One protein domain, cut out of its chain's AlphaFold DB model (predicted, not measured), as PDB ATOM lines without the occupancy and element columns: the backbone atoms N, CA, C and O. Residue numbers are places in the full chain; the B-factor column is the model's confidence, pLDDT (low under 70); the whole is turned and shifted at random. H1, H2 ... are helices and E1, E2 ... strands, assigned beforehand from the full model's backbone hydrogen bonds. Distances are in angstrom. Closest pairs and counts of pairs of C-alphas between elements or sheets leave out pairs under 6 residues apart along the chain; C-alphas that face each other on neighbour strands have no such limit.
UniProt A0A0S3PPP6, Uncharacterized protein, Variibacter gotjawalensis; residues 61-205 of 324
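This is residues 61 to 205 of the 324 residues of an uncharacterized protein of Variibacter gotjawalensis (UniProt A0A0S3PPP6). A strongly twisted sheet of seven antiparallel strands forms the core, with H1 over one face and H2 and H4 over the other, three layers in all. At the E4 end of the sheet E4 and E5 bend sharply, and the short H3 only grazes the sheet there. The printed part has 145 residues, with four named helices and seven named strands in the order E1 E2 E3 H1 E4 E5 E6 E7 H2 H3 H4; across the sheet the order is E1 E2 E3 E7 E6 E5 E4. The class is mixed, helices and strands; the whole is compact and rounded, with a radius of gyration of the C-alphas of 14.4 A and spans of 36 by 34 by 30 A.

In the sheet, E7, residues 163 to 167, and E6, residues 149 to 156, form a hairpin, with N 153 and O 165 2.9 A apart. E6 and E5, residues 135 to 143, form another, with N 139 and O 152 at 2.9 A. Edge strand E4, residues 116 to 124, forms a hairpin with E5, with N 120 and O 140 at 2.8 A; E4 bends by 85 degrees at residue 119 and E5 by 71 degrees at residue 140. On the other side of E7 is E3, residues 83 to 88, with N 86 and O 164 at 2.7 A. E2, residues 75 to 80, forms hairpins with E3, N 78 and O 85 at 2.8 A, and with edge strand E1, residues 68 to 71, N 70 and O 77 at 2.8 A. E1 E2 E3 and E4 E5 E6 E7 are meanders, each strand the antiparallel neighbour of the one before. H1, residues 100 to 115, is over E6 and E5 at a height of 7.7 A over the sheet; its closest C-alphas to E5 are those of Pro 100 and Tyr 135, 5.4 A. On the opposite face, H2, residues 170 to 177, and H4, residues 192 to 204, touch about perpendicular at 81 degrees, H4 with residues 194 to 198 alone; their closest C-alphas are those of Phe 177 and Arg 197, 5.6 A. H3, residues 181 to 186, grazes the sheet with residues 181 to 185. Every O i to N i+4 pair is within hydrogen-bond range in H2 and H3, but 9 of 12 in H1 and 3 of 9 in H4, where 8 of 10 O i to N i+3 pairs are.

E1 begins at C-alpha 68 (186.059, 181.355, 258.882), and H4 ends at C-alpha 204 (185.034, 187.893, 254.467). The longer elements are E6, 23.4 A, E5, 22.6 A, H1, 22.4 A, and H4, 21.1 A.

The C-alphas of Asp 64 and Arg 96, the two farthest apart, are 41.4 A apart. The link from E3 to H1, 11 residues, is long. The printed part has no cut, and no printed residue is under 70 in pLDDT.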
ATOM      1  N   THR A  61     189.683 185.210 261.245       98.31
ATOM      2  CA  THR A  61     188.403 185.745 261.725       98.31
ATOM      3  C   THR A  61     187.357 184.644 261.664       98.31
ATOM      4  O   THR A  61     187.216 183.998 260.629       98.31
ATOM      5  N   ASN A  62     186.623 184.436 262.756       97.88
ATOM      6  CA  ASN A  62     185.436 183.584 262.765       97.88
ATOM      7  C   ASN A  62     184.205 184.498 262.730       97.88
ATOM      8  O   ASN A  62     184.108 185.413 263.551       97.88
ATOM      9  N   PHE A  63     183.312 184.271 261.774       97.44
ATOM     10  CA  PHE A  63     182.098 185.054 261.563       97.44
ATOM     11  C   PHE A  63     180.888 184.337 262.172       97.44
ATOM     12  O   PHE A  63     180.851 183.107 262.247       97.44
ATOM     13  N   ASP A  64     179.881 185.107 262.579       96.56
ATOM     14  CA  ASP A  64     178.693 184.584 263.270       96.56
ATOM     15  C   ASP A  64     177.809 183.695 262.376       96.56
ATOM     16  O   ASP A  64     177.017 182.893 262.865       96.56
ATOM     17  N   ASP A  65     177.960 183.793 261.055       95.56
ATOM     18  CA  ASP A  65     177.256 182.986 260.053       95.56
ATOM     19  C   ASP A  65     177.960 181.651 259.724       95.56
ATOM     20  O   ASP A  65     177.551 180.920 258.807       95.56
ATOM     21  N   GLY A  66     179.011 181.325 260.483       96.25
ATOM     22  CA  GLY A  66     179.768 180.079 260.401       96.25
ATOM     23  C   GLY A  66     180.929 180.094 259.410       96.25
ATOM     24  O   GLY A  66     181.608 179.074 259.287       96.25
ATOM     25  N   TRP A  67     181.176 181.205 258.710       98.06
ATOM     26  CA  TRP A  67     182.377 181.343 257.890       98.06
ATOM     27  C   TRP A  67     183.615 181.598 258.745       98.06
ATOM     28  O   TRP A  67     183.572 182.250 259.789       98.06
ATOM     29  N   VAL A  68     184.754 181.104 258.275       98.50
ATOM     30  CA  VAL A  68     186.059 181.355 258.882       98.50
ATOM     31  C   VAL A  68     187.027 181.809 257.808       98.50
ATOM     32  O   VAL A  68     187.304 181.053 256.878       98.50
ATOM     33  N   SER A  69     187.582 183.008 257.968       98.62
ATOM     34  CA  SER A  69     188.623 183.535 257.085       98.62
ATOM     35  C   SER A  69     190.004 183.344 257.667       98.62
ATOM     36  O   SER A  69     190.219 183.600 258.851       98.62
ATOM     37  N   THR A  70     190.957 182.985 256.816       98.19
ATOM     38  CA  THR A  70     192.385 182.953 257.126       98.19
ATOM     39  C   THR A  70     193.183 183.661 256.043       98.19
ATOM     40  O   THR A  70     192.891 183.561 254.851       98.19
ATOM     41  N   VAL A  71     194.198 184.408 256.457       97.19
ATOM     42  CA  VAL A  71     195.099 185.102 255.537       97.19
ATOM     43  C   VAL A  71     196.095 184.112 254.966       97.19
ATOM     44  O   VAL A  71     196.812 183.451 255.713       97.19
ATOM     45  N   GLN A  72     196.174 184.072 253.641       95.69
ATOM     46  CA  GLN A  72     197.172 183.318 252.897       95.69
ATOM     47  C   GLN A  72     198.086 184.289 252.126       95.69
ATOM     48  O   GLN A  72     197.753 185.472 251.971       95.69
ATOM     49  N   PRO A  73     199.250 183.828 251.633       92.56
ATOM     50  CA  PRO A  73     200.195 184.698 250.932       92.56
ATOM     51  C   PRO A  73     199.632 185.370 249.673       92.56
ATOM     52  O   PRO A  73     200.020 186.492 249.370       92.56
ATOM     53  N   LYS A  74     198.717 184.704 248.955       93.94
ATOM     54  CA  LYS A  74     198.174 185.166 247.662       93.94
ATOM     55  C   LYS A  74     196.665 185.449 247.665       93.94
ATOM     56  O   LYS A  74     196.135 185.970 246.687       93.94
ATOM     57  N   TRP A  75     195.970 185.100 248.742       97.19
ATOM     58  CA  TRP A  75     194.522 185.258 248.873       97.19
ATOM     59  C   TRP A  75     194.112 185.291 250.347       97.19
ATOM     60  O   TRP A  75     194.905 184.993 251.240       97.19
ATOM     61  N   VAL A  76     192.847 185.598 250.610       98.44
ATOM     62  CA  VAL A  76     192.178 185.209 251.859       98.44
ATOM     63  C   VAL A  76     191.352 183.964 251.587       98.44
ATOM     64  O   VAL A  76     190.579 183.943 250.636       98.44
ATOM     65  N   GLU A  77     191.519 182.920 252.395       98.56
ATOM     66  CA  GLU A  77     190.679 181.722 252.320       98.56
ATOM     67  C   GLU A  77     189.542 181.853 253.333       98.56
ATOM     68  O   GLU A  77     189.795 181.856 254.536       98.56
ATOM     69  N   ALA A  78     188.307 181.948 252.847       98.56
ATOM     70  CA  ALA A  78     187.089 181.818 253.635       98.56
ATOM     71  C   ALA A  78     186.559 180.384 253.512       98.56
ATOM     72  O   ALA A  78     186.449 179.850 252.412       98.56
ATOM     73  N   SER A  79     186.222 179.744 254.626       98.25
ATOM     74  CA  SER A  79     185.755 178.354 254.648       98.25
ATOM     75  C   SER A  79     184.497 178.184 255.491       98.25
ATOM     76  O   SER A  79     184.329 178.862 256.507       98.25
ATOM     77  N   LYS A  80     183.616 177.278 255.059       97.31
ATOM     78  CA  LYS A  80     182.407 176.863 255.778       97.31
ATOM     79  C   LYS A  80     182.051 175.429 255.391       97.31
ATOM     80  O   LYS A  80     181.581 175.170 254.284       97.31
ATOM     81  N   GLY A  81     182.280 174.483 256.304       95.19
ATOM     82  CA  GLY A  81     182.152 173.053 255.996       95.19
ATOM     83  C   GLY A  81     183.092 172.647 254.854       95.19
ATOM     84  O   GLY A  81     184.271 172.989 254.883       95.19
ATOM     85  N   ASP A  82     182.555 171.973 253.836       94.56
ATOM     86  CA  ASP A  82     183.309 171.534 252.648       94.56
ATOM     87  C   ASP A  82     183.459 172.619 251.564       94.56
ATOM     88  O   ASP A  82     184.006 172.361 250.491       94.56
ATOM     89  N   ILE A  83     182.964 173.833 251.822       97.81
ATOM     90  CA  ILE A  83     183.070 174.970 250.909       97.81
ATOM     91  C   ILE A  83     184.296 175.794 251.289       97.81
ATOM     92  O   ILE A  83     184.429 176.244 252.431       97.81
ATOM     93  N   ARG A  84     185.166 176.047 250.310       98.31
ATOM     94  CA  ARG A  84     186.255 177.022 250.419       98.31
ATOM     95  C   ARG A  84     186.100 178.094 249.357       98.31
ATOM     96  O   ARG A  84     185.738 177.804 248.222       98.31
ATOM     97  N   VAL A  85     186.403 179.329 249.723       98.69
ATOM     98  CA  VAL A  85     186.384 180.487 248.838       98.69
ATOM     99  C   VAL A  85     187.700 181.234 248.976       98.69
ATOM    100  O   VAL A  85     188.058 181.666 250.068       98.69
ATOM    101  N   LEU A  86     188.431 181.378 247.876       98.62
ATOM    102  CA  LEU A  86     189.677 182.130 247.821       98.62
ATOM    103  C   LEU A  86     189.388 183.518 247.250       98.62
ATOM    104  O   LEU A  86     189.023 183.671 246.085       98.62
ATOM    105  N   LEU A  87     189.550 184.534 248.091       98.44
ATOM    106  CA  LEU A  87     189.476 185.941 247.721       98.44
ATOM    107  C   LEU A  87     190.877 186.368 247.284       98.44
ATOM    108  O   LEU A  87     191.726 186.686 248.123       98.44
ATOM    109  N   HIS A  88     191.147 186.295 245.982       97.75
ATOM    110  CA  HIS A  88     192.474 186.570 245.437       97.75
ATOM    111  C   HIS A  88     192.849 188.040 245.625       97.75
ATOM    112  O   HIS A  88     192.033 188.944 245.424       97.75
ATOM    113  N   TYR A  89     194.106 188.286 245.992       95.19
ATOM    114  CA  TYR A  89     194.671 189.632 245.921       95.19
ATOM    115  C   TYR A  89     194.767 190.094 244.455       95.19
ATOM    116  O   TYR A  89     194.658 189.265 243.545       95.19
ATOM    117  N   PRO A  90     194.942 191.406 244.188       90.19
ATOM    118  CA  PRO A  90     195.108 191.896 242.825       90.19
ATOM    119  C   PRO A  90     196.202 191.124 242.081       90.19
ATOM    120  O   PRO A  90     197.332 191.036 242.548       90.19
ATOM    121  N   ALA A  91     195.851 190.576 240.922       87.12
ATOM    122  CA  ALA A  91     196.736 189.767 240.098       87.12
ATOM    123  C   ALA A  91     196.684 190.238 238.643       87.12
ATOM    124  O   ALA A  91     195.652 190.719 238.166       87.12
ATOM    125  N   ASP A  92     197.800 190.077 237.935       88.00
ATOM    126  CA  ASP A  92     197.946 190.456 236.529       88.00
ATOM    127  C   ASP A  92     197.281 189.416 235.609       88.00
ATOM    128  O   ASP A  92     197.930 188.524 235.061       88.00
ATOM    129  N   VAL A  93     195.953 189.505 235.482       89.62
ATOM    130  CA  VAL A  93     195.166 188.691 234.545       89.62
ATOM    131  C   VAL A  93     195.221 189.326 233.157       89.62
ATOM    132  O   VAL A  93     194.577 190.339 232.882       89.62
ATOM    133  N   LYS A  94     195.989 188.705 232.257       87.44
ATOM    134  CA  LYS A  94     196.225 189.216 230.900       87.44
ATOM    135  C   LYS A  94     195.187 188.699 229.913       87.44
ATOM    136  O   LYS A  94     195.383 187.666 229.277       87.44
ATOM    137  N   ALA A  95     194.113 189.456 229.731       86.56
ATOM    138  CA  ALA A  95     193.146 189.228 228.663       86.56
ATOM    139  C   ALA A  95     193.399 190.178 227.480       86.56
ATOM    140  O   ALA A  95     193.726 191.350 227.663       86.56
ATOM    141  N   ARG A  96     193.240 189.681 226.246       78.75
ATOM    142  CA  ARG A  96     193.408 190.500 225.026       78.75
ATOM    143  C   ARG A  96     192.247 191.472 224.793       78.75
ATOM    144  O   ARG A  96     192.427 192.467 224.098       78.75
ATOM    145  N   ASN A  97     191.071 191.173 225.337       84.94
ATOM    146  CA  ASN A  97     189.882 192.018 225.318       84.94
ATOM    147  C   ASN A  97     189.001 191.708 226.548       84.94
ATOM    148  O   ASN A  97     189.379 190.907 227.404       84.94
ATOM    149  N   THR A  98     187.841 192.357 226.650       81.75
ATOM    150  CA  THR A  98     186.904 192.221 227.780       81.75
ATOM    151  C   THR A  98     185.716 191.301 227.484       81.75
ATOM    152  O   THR A  98     184.701 191.359 228.195       81.75
ATOM    153  N   ASP A  99     185.819 190.455 226.454       87.19
ATOM    154  CA  ASP A  99     184.802 189.440 226.181       87.19
ATOM    155  C   ASP A  99     184.712 188.468 227.372       87.19
ATOM    156  O   ASP A  99     185.743 188.151 227.981       87.19
ATOM    157  N   PRO A 100     183.498 188.041 227.779       85.69
ATOM    158  CA  PRO A 100     183.312 187.333 229.043       85.69
ATOM    159  C   PRO A 100     184.133 186.047 229.149       85.69
ATOM    160  O   PRO A 100     184.749 185.785 230.180       85.69
ATOM    161  N   ASP A 101     184.156 185.264 228.076       89.31
ATOM    162  CA  ASP A 101     184.881 184.007 227.971       89.31
ATOM    163  C   ASP A 101     186.394 184.231 227.919       89.31
ATOM    164  O   ASP A 101     187.125 183.555 228.636       89.31
ATOM    165  N   VAL A 102     186.874 185.216 227.152       91.62
ATOM    166  CA  VAL A 102     188.305 185.556 227.069       91.62
ATOM    167  C   VAL A 102     188.851 185.969 228.435       91.62
ATOM    168  O   VAL A 102     189.895 185.473 228.860       91.62
ATOM    169  N   MET A 103     188.139 186.847 229.142       92.69
ATOM    170  CA  MET A 103     188.545 187.311 230.468       92.69
ATOM    171  C   MET A 103     188.453 186.195 231.518       92.69
ATOM    172  O   MET A 103     189.381 186.021 232.306       92.69
ATOM    173  N   ALA A 104     187.370 185.408 231.517       94.06
ATOM    174  CA  ALA A 104     187.212 184.295 232.454       94.06
ATOM    175  C   ALA A 104     188.257 183.188 232.229       94.06
ATOM    176  O   ALA A 104     188.794 182.654 233.197       94.06
ATOM    177  N   ASN A 105     188.602 182.883 230.972       95.50
ATOM    178  CA  ASN A 105     189.665 181.933 230.634       95.50
ATOM    179  C   ASN A 105     191.036 182.442 231.092       95.50
ATOM    180  O   ASN A 105     191.768 181.710 231.747       95.50
ATOM    181  N   ALA A 106     191.363 183.713 230.829       96.12
ATOM    182  CA  ALA A 106     192.625 184.297 231.284       96.12
ATOM    183  C   ALA A 106     192.762 184.251 232.816       96.12
ATOM    184  O   ALA A 106     193.838 183.956 233.341       96.12
ATOM    185  N   ALA A 107     191.673 184.516 233.542       96.69
ATOM    186  CA  ALA A 107     191.647 184.412 234.997       96.69
ATOM    187  C   ALA A 107     191.811 182.966 235.472       96.69
ATOM    188  O   ALA A 107     192.601 182.713 236.382       96.69
ATOM    189  N   TRP A 108     191.115 182.020 234.835       97.94
ATOM    190  CA  TRP A 108     191.255 180.594 235.119       97.94
ATOM    191  C   TRP A 108     192.704 180.134 234.947       97.94
ATOM    192  O   TRP A 108     193.282 179.576 235.879       97.94
ATOM    193  N   ASP A 109     193.321 180.433 233.807       96.88
ATOM    194  CA  ASP A 109     194.696 180.034 233.494       96.88
ATOM    195  C   ASP A 109     195.720 180.648 234.457       96.88
ATOM    196  O   ASP A 109     196.725 180.021 234.791       96.88
ATOM    197  N   THR A 110     195.458 181.867 234.937       96.69
ATOM    198  CA  THR A 110     196.367 182.601 235.827       96.69
ATOM    199  C   THR A 110     196.226 182.171 237.293       96.69
ATOM    200  O   THR A 110     197.229 181.998 237.986       96.69
ATOM    201  N   LEU A 111     194.995 182.025 237.791       97.06
ATOM    202  CA  LEU A 111     194.705 181.900 239.227       97.06
ATOM    203  C   LEU A 111     194.338 180.476 239.651       97.06
ATOM    204  O   LEU A 111     194.661 180.053 240.767       97.06
ATOM    205  N   VAL A 112     193.666 179.736 238.768       97.88
ATOM    206  CA  VAL A 112     193.076 178.429 239.073       97.88
ATOM    207  C   VAL A 112     193.972 177.314 238.553       97.88
ATOM    208  O   VAL A 112     194.520 176.550 239.347       97.88
ATOM    209  N   ALA A 113     194.180 177.254 237.235       97.19
ATOM    210  CA  ALA A 113     194.856 176.160 236.542       97.19
ATOM    211  C   ALA A 113     196.196 175.722 237.168       97.19
ATOM    212  O   ALA A 113     196.411 174.515 237.260       97.19
ATOM    213  N   PRO A 114     197.067 176.615 237.690       96.88
ATOM    214  CA  PRO A 114     198.334 176.194 238.291       96.88
ATOM    215  C   PRO A 114     198.208 175.252 239.502       96.88
ATOM    216  O   PRO A 114     199.193 174.620 239.875       96.88
ATOM    217  N   ARG A 115     197.031 175.163 240.144       96.69
ATOM    218  CA  ARG A 115     196.787 174.292 241.311       96.69
ATOM    219  C   ARG A 115     196.068 172.985 240.990       96.69
ATOM    220  O   ARG A 115     195.979 172.118 241.861       96.69
ATOM    221  N   TYR A 116     195.566 172.823 239.772       98.12
ATOM    222  CA  TYR A 116     194.678 171.720 239.431       98.12
ATOM    223  C   TYR A 116     195.102 171.004 238.150       98.12
ATOM    224  O   TYR A 116     195.841 171.528 237.323       98.12
ATOM    225  N   ARG A 117     194.604 169.781 237.979       97.62
ATOM    226  CA  ARG A 117     194.745 168.975 236.761       97.62
ATOM    227  C   ARG A 117     193.414 168.315 236.393       97.62
ATOM    228  O   ARG A 117     192.429 168.461 237.114       97.62
ATOM    229  N   ASP A 118     193.399 167.583 235.281       97.31
ATOM    230  CA  ASP A 118     192.262 166.769 234.827       97.31
ATOM    231  C   ASP A 118     190.946 167.561 234.677       97.31
ATOM    232  O   ASP A 118     189.872 167.082 235.051       97.31
ATOM    233  N   LEU A 119     191.036 168.784 234.135       98.25
ATOM    234  CA  LEU A 119     189.884 169.658 233.904       98.25
ATOM    235  C   LEU A 119     188.851 168.980 232.994       98.25
ATOM    236  O   LEU A 119     189.147 168.594 231.863       98.25
ATOM    237  N   ARG A 120     187.617 168.885 233.487       98.06
ATOM    238  CA  ARG A 120     186.460 168.313 232.794       98.06
ATOM    239  C   ARG A 120     185.249 169.221 232.953       98.06
ATOM    240  O   ARG A 120     185.180 170.035 233.870       98.06
ATOM    241  N   ASN A 121     184.287 169.078 232.041       96.75
ATOM    242  CA  ASN A 121     183.016 169.810 232.072       96.75
ATOM    243  C   ASN A 121     183.183 171.335 232.211       96.75
ATOM    244  O   ASN A 121     182.352 172.002 232.825       96.75
ATOM    245  N   TYR A 122     184.261 171.880 231.635       97.44
ATOM    246  CA  TYR A 122     184.567 173.302 231.709       97.44
ATOM    247  C   TYR A 122     183.518 174.132 230.969       97.44
ATOM    248  O   TYR A 122     183.159 173.824 229.829       97.44
ATOM    249  N   LYS A 123     183.028 175.188 231.617       95.88
ATOM    250  CA  LYS A 123     182.045 176.119 231.059       95.88
ATOM    251  C   LYS A 123     182.395 177.544 231.439       95.88
ATOM    252  O   LYS A 123     182.732 177.824 232.587       95.88
ATOM    253  N   THR A 124     182.218 178.446 230.486       95.19
ATOM    254  CA  THR A 124     182.201 179.887 230.717       95.19
ATOM    255  C   THR A 124     180.766 180.397 230.685       95.19
ATOM    256  O   THR A 124     179.881 179.844 230.017       95.19
ATOM    257  N   MET A 125     180.521 181.458 231.443       91.88
ATOM    258  CA  MET A 125     179.276 182.198 231.365       91.88
ATOM    259  C   MET A 125     179.311 183.154 230.172       91.88
ATOM    260  O   MET A 125     180.305 183.836 229.926       91.88
ATOM    261  N   GLY A 126     178.217 183.177 229.422       85.38
ATOM    262  CA  GLY A 126     177.990 184.074 228.304       85.38
ATOM    263  C   GLY A 126     177.713 185.504 228.759       85.38
ATOM    264  O   GLY A 126     177.731 185.838 229.945       85.38
ATOM    265  N   SER A 127     177.446 186.376 227.788       83.81
ATOM    266  CA  SER A 127     177.164 187.783 228.074       83.81
ATOM    267  C   SER A 127     175.809 187.960 228.762       83.81
ATOM    268  O   SER A 127     174.779 187.582 228.213       83.81
ATOM    269  N   VAL A 128     175.821 188.628 229.916       85.75
ATOM    270  CA  VAL A 128     174.626 189.174 230.576       85.75
ATOM    271  C   VAL A 128     174.527 190.666 230.254       85.75
ATOM    272  O   VAL A 128     175.534 191.382 230.306       85.75
ATOM    273  N   LEU A 129     173.330 191.151 229.915       82.81
ATOM    274  CA  LEU A 129     173.091 192.562 229.600       82.81
ATOM    275  C   LEU A 129     173.085 193.418 230.874       82.81
ATOM    276  O   LEU A 129     172.055 193.632 231.504       82.81
ATOM    277  N   THR A 130     174.255 193.927 231.258       83.56
ATOM    278  CA  THR A 130     174.422 194.777 232.443       83.56
ATOM    279  C   THR A 130     175.551 195.792 232.270       83.56
ATOM    280  O   THR A 130     176.466 195.596 231.469       83.56
ATOM    281  N   TYR A 131     175.486 196.879 233.043       82.06
ATOM    282  CA  TYR A 131     176.533 197.899 233.113       82.06
ATOM    283  C   TYR A 131     177.841 197.350 233.703       82.06
ATOM    284  O   TYR A 131     178.925 197.702 233.246       82.06
ATOM    285  N   GLN A 132     177.747 196.453 234.692       86.19
ATOM    286  CA  GLN A 132     178.894 195.776 235.300       86.19
ATOM    287  C   GLN A 132     178.875 194.309 234.895       86.19
ATOM    288  O   GLN A 132     178.228 193.479 235.536       86.19
ATOM    289  N   ARG A 133     179.558 194.004 233.795       88.62
ATOM    290  CA  ARG A 133     179.607 192.661 233.218       88.62
ATOM    291  C   ARG A 133     180.231 191.658 234.204       88.62
ATOM    292  O   ARG A 133     181.332 191.918 234.685       88.62
ATOM    293  N   PRO A 134     179.552 190.541 234.514       92.88
ATOM    294  CA  PRO A 134     180.134 189.467 235.301       92.88
ATOM    295  C   PRO A 134     180.981 188.540 234.421       92.88
ATOM    296  O   PRO A 134     180.636 188.254 233.273       92.88
ATOM    297  N   TYR A 135     182.065 188.040 234.997       94.81
ATOM    298  CA  TYR A 135     182.962 187.046 234.427       94.81
ATOM    299  C   TYR A 135     182.883 185.803 235.293       94.81
ATOM    300  O   TYR A 135     183.064 185.895 236.507       94.81
ATOM    301  N   LEU A 136     182.593 184.653 234.692       96.62
ATOM    302  CA  LEU A 136     182.555 183.396 235.422       96.62
ATOM    303  C   LEU A 136     182.993 182.249 234.526       96.62
ATOM    304  O   LEU A 136     182.498 182.101 233.406       96.62
ATOM    305  N   SER A 137     183.876 181.410 235.051       97.44
ATOM    306  CA  SER A 137     184.092 180.068 234.524       97.44
ATOM    307  C   SER A 137     184.067 179.034 235.638       97.44
ATOM    308  O   SER A 137     184.189 179.357 236.821       97.44
ATOM    309  N   GLN A 138     183.792 177.790 235.267       98.12
ATOM    310  CA  GLN A 138     183.653 176.689 236.207       98.12
ATOM    311  C   GLN A 138     183.990 175.356 235.550       98.12
ATOM    312  O   GLN A 138     183.805 175.192 234.344       98.12
ATOM    313  N   GLY A 139     184.440 174.391 236.343       98.25
ATOM    314  CA  GLY A 139     184.745 173.048 235.870       98.25
ATOM    315  C   GLY A 139     185.016 172.076 237.007       98.25
ATOM    316  O   GLY A 139     185.224 172.462 238.158       98.25
ATOM    317  N   GLU A 140     185.019 170.798 236.662       98.62
ATOM    318  CA  GLU A 140     185.469 169.728 237.544       98.62
ATOM    319  C   GLU A 140     186.970 169.542 237.374       98.62
ATOM    320  O   GLU A 140     187.477 169.493 236.252       98.62
ATOM    321  N   VAL A 141     187.681 169.421 238.484       98.56
ATOM    322  CA  VAL A 141     189.139 169.344 238.512       98.56
ATOM    323  C   VAL A 141     189.620 168.365 239.573       98.56
ATOM    324  O   VAL A 141     188.894 168.032 240.507       98.56
ATOM    325  N   THR A 142     190.876 167.951 239.462       98.44
ATOM    326  CA  THR A 142     191.606 167.248 240.519       98.44
ATOM    327  C   THR A 142     192.638 168.197 241.125       98.44
ATOM    328  O   THR A 142     193.487 168.726 240.406       98.44
ATOM    329  N   ASP A 143     192.595 168.411 242.439       96.56
ATOM    330  CA  ASP A 143     193.621 169.163 243.170       96.56
ATOM    331  C   ASP A 143     194.971 168.446 243.044       96.56
ATOM    332  O   ASP A 143     195.105 167.265 243.377       96.56
ATOM    333  N   ALA A 144     195.974 169.152 242.520       95.94
ATOM    334  CA  ALA A 144     197.263 168.551 242.203       95.94
ATOM    335  C   ALA A 144     198.050 168.134 243.456       95.94
ATOM    336  O   ALA A 144     198.854 167.203 243.381       95.94
ATOM    337  N   ALA A 145     197.816 168.792 244.596       94.50
ATOM    338  CA  ALA A 145     198.506 168.521 245.851       94.50
ATOM    339  C   ALA A 145     197.872 167.355 246.619       94.50
ATOM    340  O   ALA A 145     198.585 166.553 247.220       94.50
ATOM    341  N   THR A 146     196.541 167.246 246.608       94.94
ATOM    342  CA  THR A 146     195.815 166.244 247.413       94.94
ATOM    343  C   THR A 146     195.284 165.060 246.609       94.94
ATOM    344  O   THR A 146     194.928 164.037 247.192       94.94
ATOM    345  N   GLY A 147     195.197 165.182 245.283       96.50
ATOM    346  CA  GLY A 147     194.583 164.186 244.405       96.50
ATOM    347  C   GLY A 147     193.057 164.095 244.525       96.50
ATOM    348  O   GLY A 147     192.467 163.180 243.954       96.50
ATOM    349  N   ARG A 148     192.409 165.005 245.264       96.38
ATOM    350  CA  ARG A 148     190.953 165.015 245.454       96.38
ATOM    351  C   ARG A 148     190.250 165.723 244.302       96.38
ATOM    352  O   ARG A 148     190.731 166.739 243.804       96.38
ATOM    353  N   ALA A 149     189.101 165.185 243.906       97.62
ATOM    354  CA  ALA A 149     188.234 165.815 242.922       97.62
ATOM    355  C   ALA A 149     187.424 166.952 243.562       97.62
ATOM    356  O   ALA A 149     186.943 166.815 244.688       97.62
ATOM    357  N   HIS A 150     187.268 168.047 242.823       98.00
ATOM    358  CA  HIS A 150     186.517 169.229 243.225       98.00
ATOM    359  C   HIS A 150     185.745 169.817 242.047       98.00
ATOM    360  O   HIS A 150     186.158 169.708 240.891       98.00
ATOM    361  N   PHE A 151     184.665 170.520 242.365       98.62
ATOM    362  CA  PHE A 151     184.091 171.522 241.483       98.62
ATOM    363  C   PHE A 151     184.684 172.885 241.834       98.62
ATOM    364  O   PHE A 151     184.664 173.290 243.000       98.62
ATOM    365  N   VAL A 152     185.210 173.586 240.833       98.69
ATOM    366  CA  VAL A 152     185.811 174.910 241.006       98.69
ATOM    367  C   VAL A 152     185.133 175.915 240.092       98.69
ATOM    368  O   VAL A 152     184.904 175.635 238.916       98.69
ATOM    369  N   SER A 153     184.841 177.100 240.623       98.56
ATOM    370  CA  SER A 153     184.403 178.261 239.852       98.56
ATOM    371  C   SER A 153     185.274 179.469 240.171       98.56
ATOM    372  O   SER A 153     185.671 179.654 241.315       98.56
ATOM    373  N   ILE A 154     185.562 180.297 239.171       98.44
ATOM    374  CA  ILE A 154     186.202 181.603 239.331       98.44
ATOM    375  C   ILE A 154     185.229 182.678 238.858       98.44
ATOM    376  O   ILE A 154     184.619 182.538 237.798       98.44
ATOM    377  N   PHE A 155     185.069 183.735 239.648       97.75
ATOM    378  CA  PHE A 155     184.104 184.803 239.417       97.75
ATOM    379  C   PHE A 155     184.731 186.184 239.621       97.75
ATOM    380  O   PHE A 155     185.544 186.375 240.523       97.75
ATOM    381  N   ASN A 156     184.310 187.158 238.817       95.12
ATOM    382  CA  ASN A 156     184.572 188.577 239.043       95.12
ATOM    383  C   ASN A 156     183.414 189.421 238.506       95.12
ATOM    384  O   ASN A 156     182.905 189.185 237.411       95.12
ATOM    385  N   GLN A 157     183.019 190.431 239.270       92.75
ATOM    386  CA  GLN A 157     182.123 191.487 238.811       92.75
ATOM    387  C   GLN A 157     182.336 192.750 239.645       92.75
ATOM    388  O   GLN A 157     182.384 192.676 240.875       92.75
ATOM    389  N   ALA A 158     182.371 193.913 238.993       87.00
ATOM    390  CA  ALA A 158     182.501 195.205 239.668       87.00
ATOM    391  C   ALA A 158     183.754 195.271 240.568       87.00
ATOM    392  O   ALA A 158     184.867 195.066 240.097       87.00
ATOM    393  N   ASP A 159     183.574 195.563 241.853       84.88
ATOM    394  CA  ASP A 159     184.613 195.726 242.869       84.88
ATOM    395  C   ASP A 159     184.890 194.450 243.684       84.88
ATOM    396  O   ASP A 159     185.661 194.488 244.640       84.88
ATOM    397  N   SER A 160     184.294 193.311 243.313       90.69
ATOM    398  CA  SER A 160     184.444 192.058 244.073       90.69
ATOM    399  C   SER A 160     185.851 191.455 244.046       90.69
ATOM    400  O   SER A 160     186.190 190.674 244.933       90.69
ATOM    401  N   GLY A 161     186.671 191.812 243.054       93.19
ATOM    402  CA  GLY A 161     187.919 191.103 242.779       93.19
ATOM    403  C   GLY A 161     187.672 189.696 242.222       93.19
ATOM    404  O   GLY A 161     186.554 189.343 241.851       93.19
ATOM    405  N   TRP A 162     188.736 188.898 242.107       97.31
ATOM    406  CA  TRP A 162     188.629 187.505 241.669       97.31
ATOM    407  C   TRP A 162     188.317 186.597 242.858       97.31
ATOM    408  O   TRP A 162     189.089 186.507 243.812       97.31
ATOM    409  N   ILE A 163     187.177 185.920 242.779       98.50
ATOM    410  CA  ILE A 163     186.654 185.025 243.806       98.50
ATOM    411  C   ILE A 163     186.659 183.618 243.238       98.50
ATOM    412  O   ILE A 163     185.927 183.320 242.297       98.50
ATOM    413  N   GLU A 164     187.479 182.752 243.809       98.62
ATOM    414  CA  GLU A 164     187.468 181.334 243.487       98.62
ATOM    415  C   GLU A 164     186.676 180.568 244.523       98.62
ATOM    416  O   GLU A 164     186.857 180.762 245.717       98.62
ATOM    417  N   VAL A 165     185.833 179.662 244.073       98.69
ATOM    418  CA  VAL A 165     184.973 178.841 244.905       98.69
ATOM    419  C   VAL A 165     185.329 177.382 244.647       98.69
ATOM    420  O   VAL A 165     185.329 176.951 243.498       98.69
ATOM    421  N   ILE A 166     185.622 176.632 245.706       98.62
ATOM    422  CA  ILE A 166     186.049 175.230 245.683       98.62
ATOM    423  C   ILE A 166     185.057 174.414 246.513       98.62
ATOM    424  O   ILE A 166     184.854 174.692 247.697       98.62
ATOM    425  N   LEU A 167     184.451 173.406 245.891       97.81
ATOM    426  CA  LEU A 167     183.338 172.629 246.438       97.81
ATOM    427  C   LEU A 167     183.481 171.139 246.088       97.81
ATOM    428  O   LEU A 167     184.291 170.790 245.224       97.81
ATOM    429  N   PRO A 168     182.641 170.260 246.662       97.25
ATOM    430  CA  PRO A 168     182.519 168.876 246.205       97.25
ATOM    431  C   PRO A 168     181.937 168.748 244.786       97.25
ATOM    432  O   PRO A 168     182.454 167.970 243.989       97.25
ATOM    433  N   ASP A 169     180.887 169.511 244.463       97.31
ATOM    434  CA  ASP A 169     180.095 169.332 243.239       97.31
ATOM    435  C   ASP A 169     179.372 170.614 242.774       97.31
ATOM    436  O   ASP A 169     179.321 171.637 243.470       97.31
ATOM    437  N   ARG A 170     178.808 170.556 241.560       97.00
ATOM    438  CA  ARG A 170     178.067 171.657 240.928       97.00
ATOM    439  C   ARG A 170     176.758 171.952 241.658       97.00
ATOM    440  O   ARG A 170     176.339 173.103 241.746       97.00
ATOM    441  N   GLU A 171     176.083 170.933 242.167       97.00
ATOM    442  CA  GLU A 171     174.799 171.058 242.856       97.00
ATOM    443  C   GLU A 171     174.942 171.910 244.121       97.00
ATOM    444  O   GLU A 171     174.088 172.748 244.420       97.00
ATOM    445  N   THR A 172     176.056 171.748 244.832       97.75
ATOM    446  CA  THR A 172     176.430 172.568 245.980       97.75
ATOM    447  C   THR A 172     176.684 174.016 245.573       97.75
ATOM    448  O   THR A 172     176.218 174.914 246.273       97.75
ATOM    449  N   PHE A 173     177.309 174.265 244.415       98.06
ATOM    450  CA  PHE A 173     177.496 175.625 243.890       98.06
ATOM    451  C   PHE A 173     176.158 176.326 243.666       98.06
ATOM    452  O   PHE A 173     175.927 177.430 244.159       98.06
ATOM    453  N   VAL A 174     175.260 175.657 242.940       97.38
ATOM    454  CA  VAL A 174     173.947 176.201 242.584       97.38
ATOM    455  C   VAL A 174     173.112 176.438 243.841       97.38
ATOM    456  O   VAL A 174     172.436 177.457 243.938       97.38
ATOM    457  N   ARG A 175     173.164 175.533 244.823       97.00
ATOM    458  CA  ARG A 175     172.427 175.674 246.085       97.00
ATOM    459  C   ARG A 175     172.926 176.852 246.923       97.00
ATOM    460  O   ARG A 175     172.106 177.610 247.440       97.00
ATOM    461  N   GLU A 176     174.241 177.002 247.058       96.38
ATOM    462  CA  GLU A 176     174.839 178.048 247.893       96.38
ATOM    463  C   GLU A 176     174.701 179.429 247.234       96.38
ATOM    464  O   GLU A 176     174.155 180.373 247.818       96.38
ATOM    465  N   PHE A 177     175.124 179.535 245.973       96.94
ATOM    466  CA  PHE A 177     175.263 180.815 245.280       96.94
ATOM    467  C   PHE A 177     174.091 181.154 244.358       96.94
ATOM    468  O   PHE A 177     173.951 182.310 243.976       96.94
ATOM    469  N   GLY A 178     173.227 180.194 244.021       95.69
ATOM    470  CA  GLY A 178     172.065 180.417 243.153       95.69
ATOM    471  C   GLY A 178     172.399 180.549 241.664       95.69
ATOM    472  O   GLY A 178     171.516 180.870 240.873       95.69
ATOM    473  N   ILE A 179     173.655 180.317 241.268       95.88
ATOM    474  CA  ILE A 179     174.130 180.544 239.900       95.88
ATOM    475  C   ILE A 179     174.136 179.228 239.126       95.88
ATOM    476  O   ILE A 179     174.887 178.308 239.439       95.88
ATOM    477  N   ASP A 180     173.336 179.171 238.063       94.69
ATOM    478  CA  ASP A 180     173.359 178.096 237.075       94.69
ATOM    479  C   ASP A 180     173.773 178.661 235.712       94.69
ATOM    480  O   ASP A 180     172.960 179.244 234.994       94.69
ATOM    481  N   VAL A 181     175.038 178.458 235.339       93.44
ATOM    482  CA  VAL A 181     175.619 178.973 234.084       93.44
ATOM    483  C   VAL A 181     174.836 178.550 232.842       93.44
ATOM    484  O   VAL A 181     174.737 179.318 231.891       93.44
ATOM    485  N   GLU A 182     174.239 177.358 232.821       92.00
ATOM    486  CA  GLU A 182     173.487 176.911 231.644       92.00
ATOM    487  C   GLU A 182     172.176 177.666 231.483       92.00
ATOM    488  O   GLU A 182     171.748 177.921 230.358       92.00
ATOM    489  N   LYS A 183     171.532 178.015 232.602       91.69
ATOM    490  CA  LYS A 183     170.326 178.846 232.588       91.69
ATOM    491  C   LYS A 183     170.668 180.275 232.194       91.69
ATOM    492  O   LYS A 183     170.010 180.811 231.310       91.69
ATOM    493  N   VAL A 184     171.732 180.839 232.770       91.25
ATOM    494  CA  VAL A 184     172.186 182.198 232.433       91.25
ATOM    495  C   VAL A 184     172.530 182.309 230.947       91.25
ATOM    496  O   VAL A 184     172.098 183.239 230.278       91.25
ATOM    497  N   ASN A 185     173.224 181.319 230.382       90.06
ATOM    498  CA  ASN A 185     173.602 181.336 228.965       90.06
ATOM    499  C   ASN A 185     172.402 181.245 228.004       90.06
ATOM    500  O   ASN A 185     172.546 181.576 226.828       90.06
ATOM    501  N   LYS A 186     171.237 180.786 228.475       90.44
ATOM    502  CA  LYS A 186     169.994 180.731 227.690       90.44
ATOM    503  C   LYS A 186     169.161 182.009 227.801       90.44
ATOM    504  O   LYS A 186     168.286 182.205 226.963       90.44
ATOM    505  N   ASP A 187     169.422 182.853 228.799       87.38
ATOM    506  CA  ASP A 187     168.678 184.086 229.044       87.38
ATOM    507  C   ASP A 187     169.622 185.279 229.302       87.38
ATOM    508  O   ASP A 187     170.058 185.510 230.438       87.38
ATOM    509  N   PRO A 188     169.916 186.096 228.274       77.12
ATOM    510  CA  PRO A 188     170.783 187.262 228.425       77.12
ATOM    511  C   PRO A 188     170.176 188.371 229.308       77.12
ATOM    512  O   PRO A 188     170.904 189.294 229.686       77.12
ATOM    513  N   TYR A 189     168.880 188.290 229.648       84.25
ATOM    514  CA  TYR A 189     168.165 189.212 230.542       84.25
ATOM    515  C   TYR A 189     168.121 188.730 231.997       84.25
ATOM    516  O   TYR A 189     167.363 189.272 232.802       84.25
ATOM    517  N   THR A 190     168.943 187.736 232.341       85.62
ATOM    518  CA  THR A 190     169.122 187.256 233.713       85.62
ATOM    519  C   THR A 190     169.264 188.418 234.703       85.62
ATOM    520  O   THR A 190     170.122 189.291 234.542       85.62
ATOM    521  N   ASP A 191     168.461 188.391 235.770       87.81
ATOM    522  CA  ASP A 191     168.555 189.364 236.855       87.81
ATOM    523  C   ASP A 191     169.933 189.289 237.525       87.81
ATOM    524  O   ASP A 191     170.327 188.272 238.094       87.81
ATOM    525  N   THR A 192     170.662 190.401 237.504       87.69
ATOM    526  CA  THR A 192     171.995 190.516 238.108       87.69
ATOM    527  C   THR A 192     172.019 190.276 239.622       87.69
ATOM    528  O   THR A 192     173.090 190.015 240.174       87.69
ATOM    529  N   ALA A 193     170.866 190.308 240.300       91.25
ATOM    530  CA  ALA A 193     170.758 189.999 241.719       91.25
ATOM    531  C   ALA A 193     171.228 188.575 242.068       91.25
ATOM    532  O   ALA A 193     171.665 188.351 243.202       91.25
ATOM    533  N   ILE A 194     171.230 187.636 241.110       93.00
ATOM    534  CA  ILE A 194     171.755 186.278 241.329       93.00
ATOM    535  C   ILE A 194     173.235 186.278 241.739       93.00
ATOM    536  O   ILE A 194     173.683 185.380 242.446       93.00
ATOM    537  N   PHE A 195     173.998 187.309 241.358       94.38
ATOM    538  CA  PHE A 195     175.423 187.419 241.676       94.38
ATOM    539  C   PHE A 195     175.694 188.044 243.050       94.38
ATOM    540  O   PHE A 195     176.841 188.076 243.494       94.38
ATOM    541  N   ASN A 196     174.669 188.542 243.755       94.69
ATOM    542  CA  ASN A 196     174.856 189.244 245.028       94.69
ATOM    543  C   ASN A 196     175.500 188.353 246.098       94.69
ATOM    544  O   ASN A 196     176.333 188.839 246.859       94.69
ATOM    545  N   ARG A 197     175.157 187.058 246.141       95.69
ATOM    546  CA  ARG A 197     175.726 186.123 247.126       95.69
ATOM    547  C   ARG A 197     177.220 185.910 246.910       95.69
ATOM    548  O   ARG A 197     177.994 186.087 247.843       95.69
ATOM    549  N   ILE A 198     177.632 185.602 245.678       97.19
ATOM    550  CA  ILE A 198     179.053 185.385 245.373       97.19
ATOM    551  C   ILE A 198     179.861 186.686 245.496       97.19
ATOM    552  O   ILE A 198     180.937 186.663 246.081       97.19
ATOM    553  N   ARG A 199     179.318 187.844 245.079       95.44
ATOM    554  CA  ARG A 199     179.941 189.162 245.334       95.44
ATOM    555  C   ARG A 199     180.096 189.444 246.826       95.44
ATOM    556  O   ARG A 199     181.117 189.983 247.247       95.44
ATOM    557  N   GLY A 200     179.097 189.062 247.622       95.19
ATOM    558  CA  GLY A 200     179.093 189.212 249.073       95.19
ATOM    559  C   GLY A 200     180.254 188.500 249.767       95.19
ATOM    560  O   GLY A 200     180.667 188.943 250.839       95.19
ATOM    561  N   MET A 201     180.860 187.484 249.138       97.25
ATOM    562  CA  MET A 201     182.021 186.791 249.702       97.25
ATOM    563  C   MET A 201     183.221 187.718 249.932       97.25
ATOM    564  O   MET A 201     184.012 187.472 250.840       97.25
ATOM    565  N   GLY A 202     183.332 188.830 249.194       94.88
ATOM    566  CA  GLY A 202     184.373 189.837 249.425       94.88
ATOM    567  C   GLY A 202     184.354 190.437 250.841       94.88
ATOM    568  O   GLY A 202     185.380 190.916 251.324       94.88
ATOM    569  N   THR A 203     183.220 190.365 251.549       94.81
ATOM    570  CA  THR A 203     183.089 190.845 252.937       94.81
ATOM    571  C   THR A 203     183.875 190.009 253.951       94.81
ATOM    572  O   THR A 203     184.217 190.523 255.016       94.81
ATOM    573  N   TYR A 204     184.237 188.768 253.606       98.00
ATOM    574  CA  TYR A 204     185.034 187.893 254.467       98.00
ATOM    575  C   TYR A 204     186.535 188.223 254.443       98.00
ATOM    576  O   TYR A 204     187.293 187.690 255.255       98.00
ATOM    577  N   ASN A 205     186.986 189.156 253.596       97.50
ATOM    578  CA  ASN A 205     188.294 189.795 253.748       97.50
ATOM    579  C   ASN A 205     188.218 190.895 254.825       97.50
ATOM    580  O   ASN A 205     188.253 192.091 254.529       97.50
TER     581      ASN A 205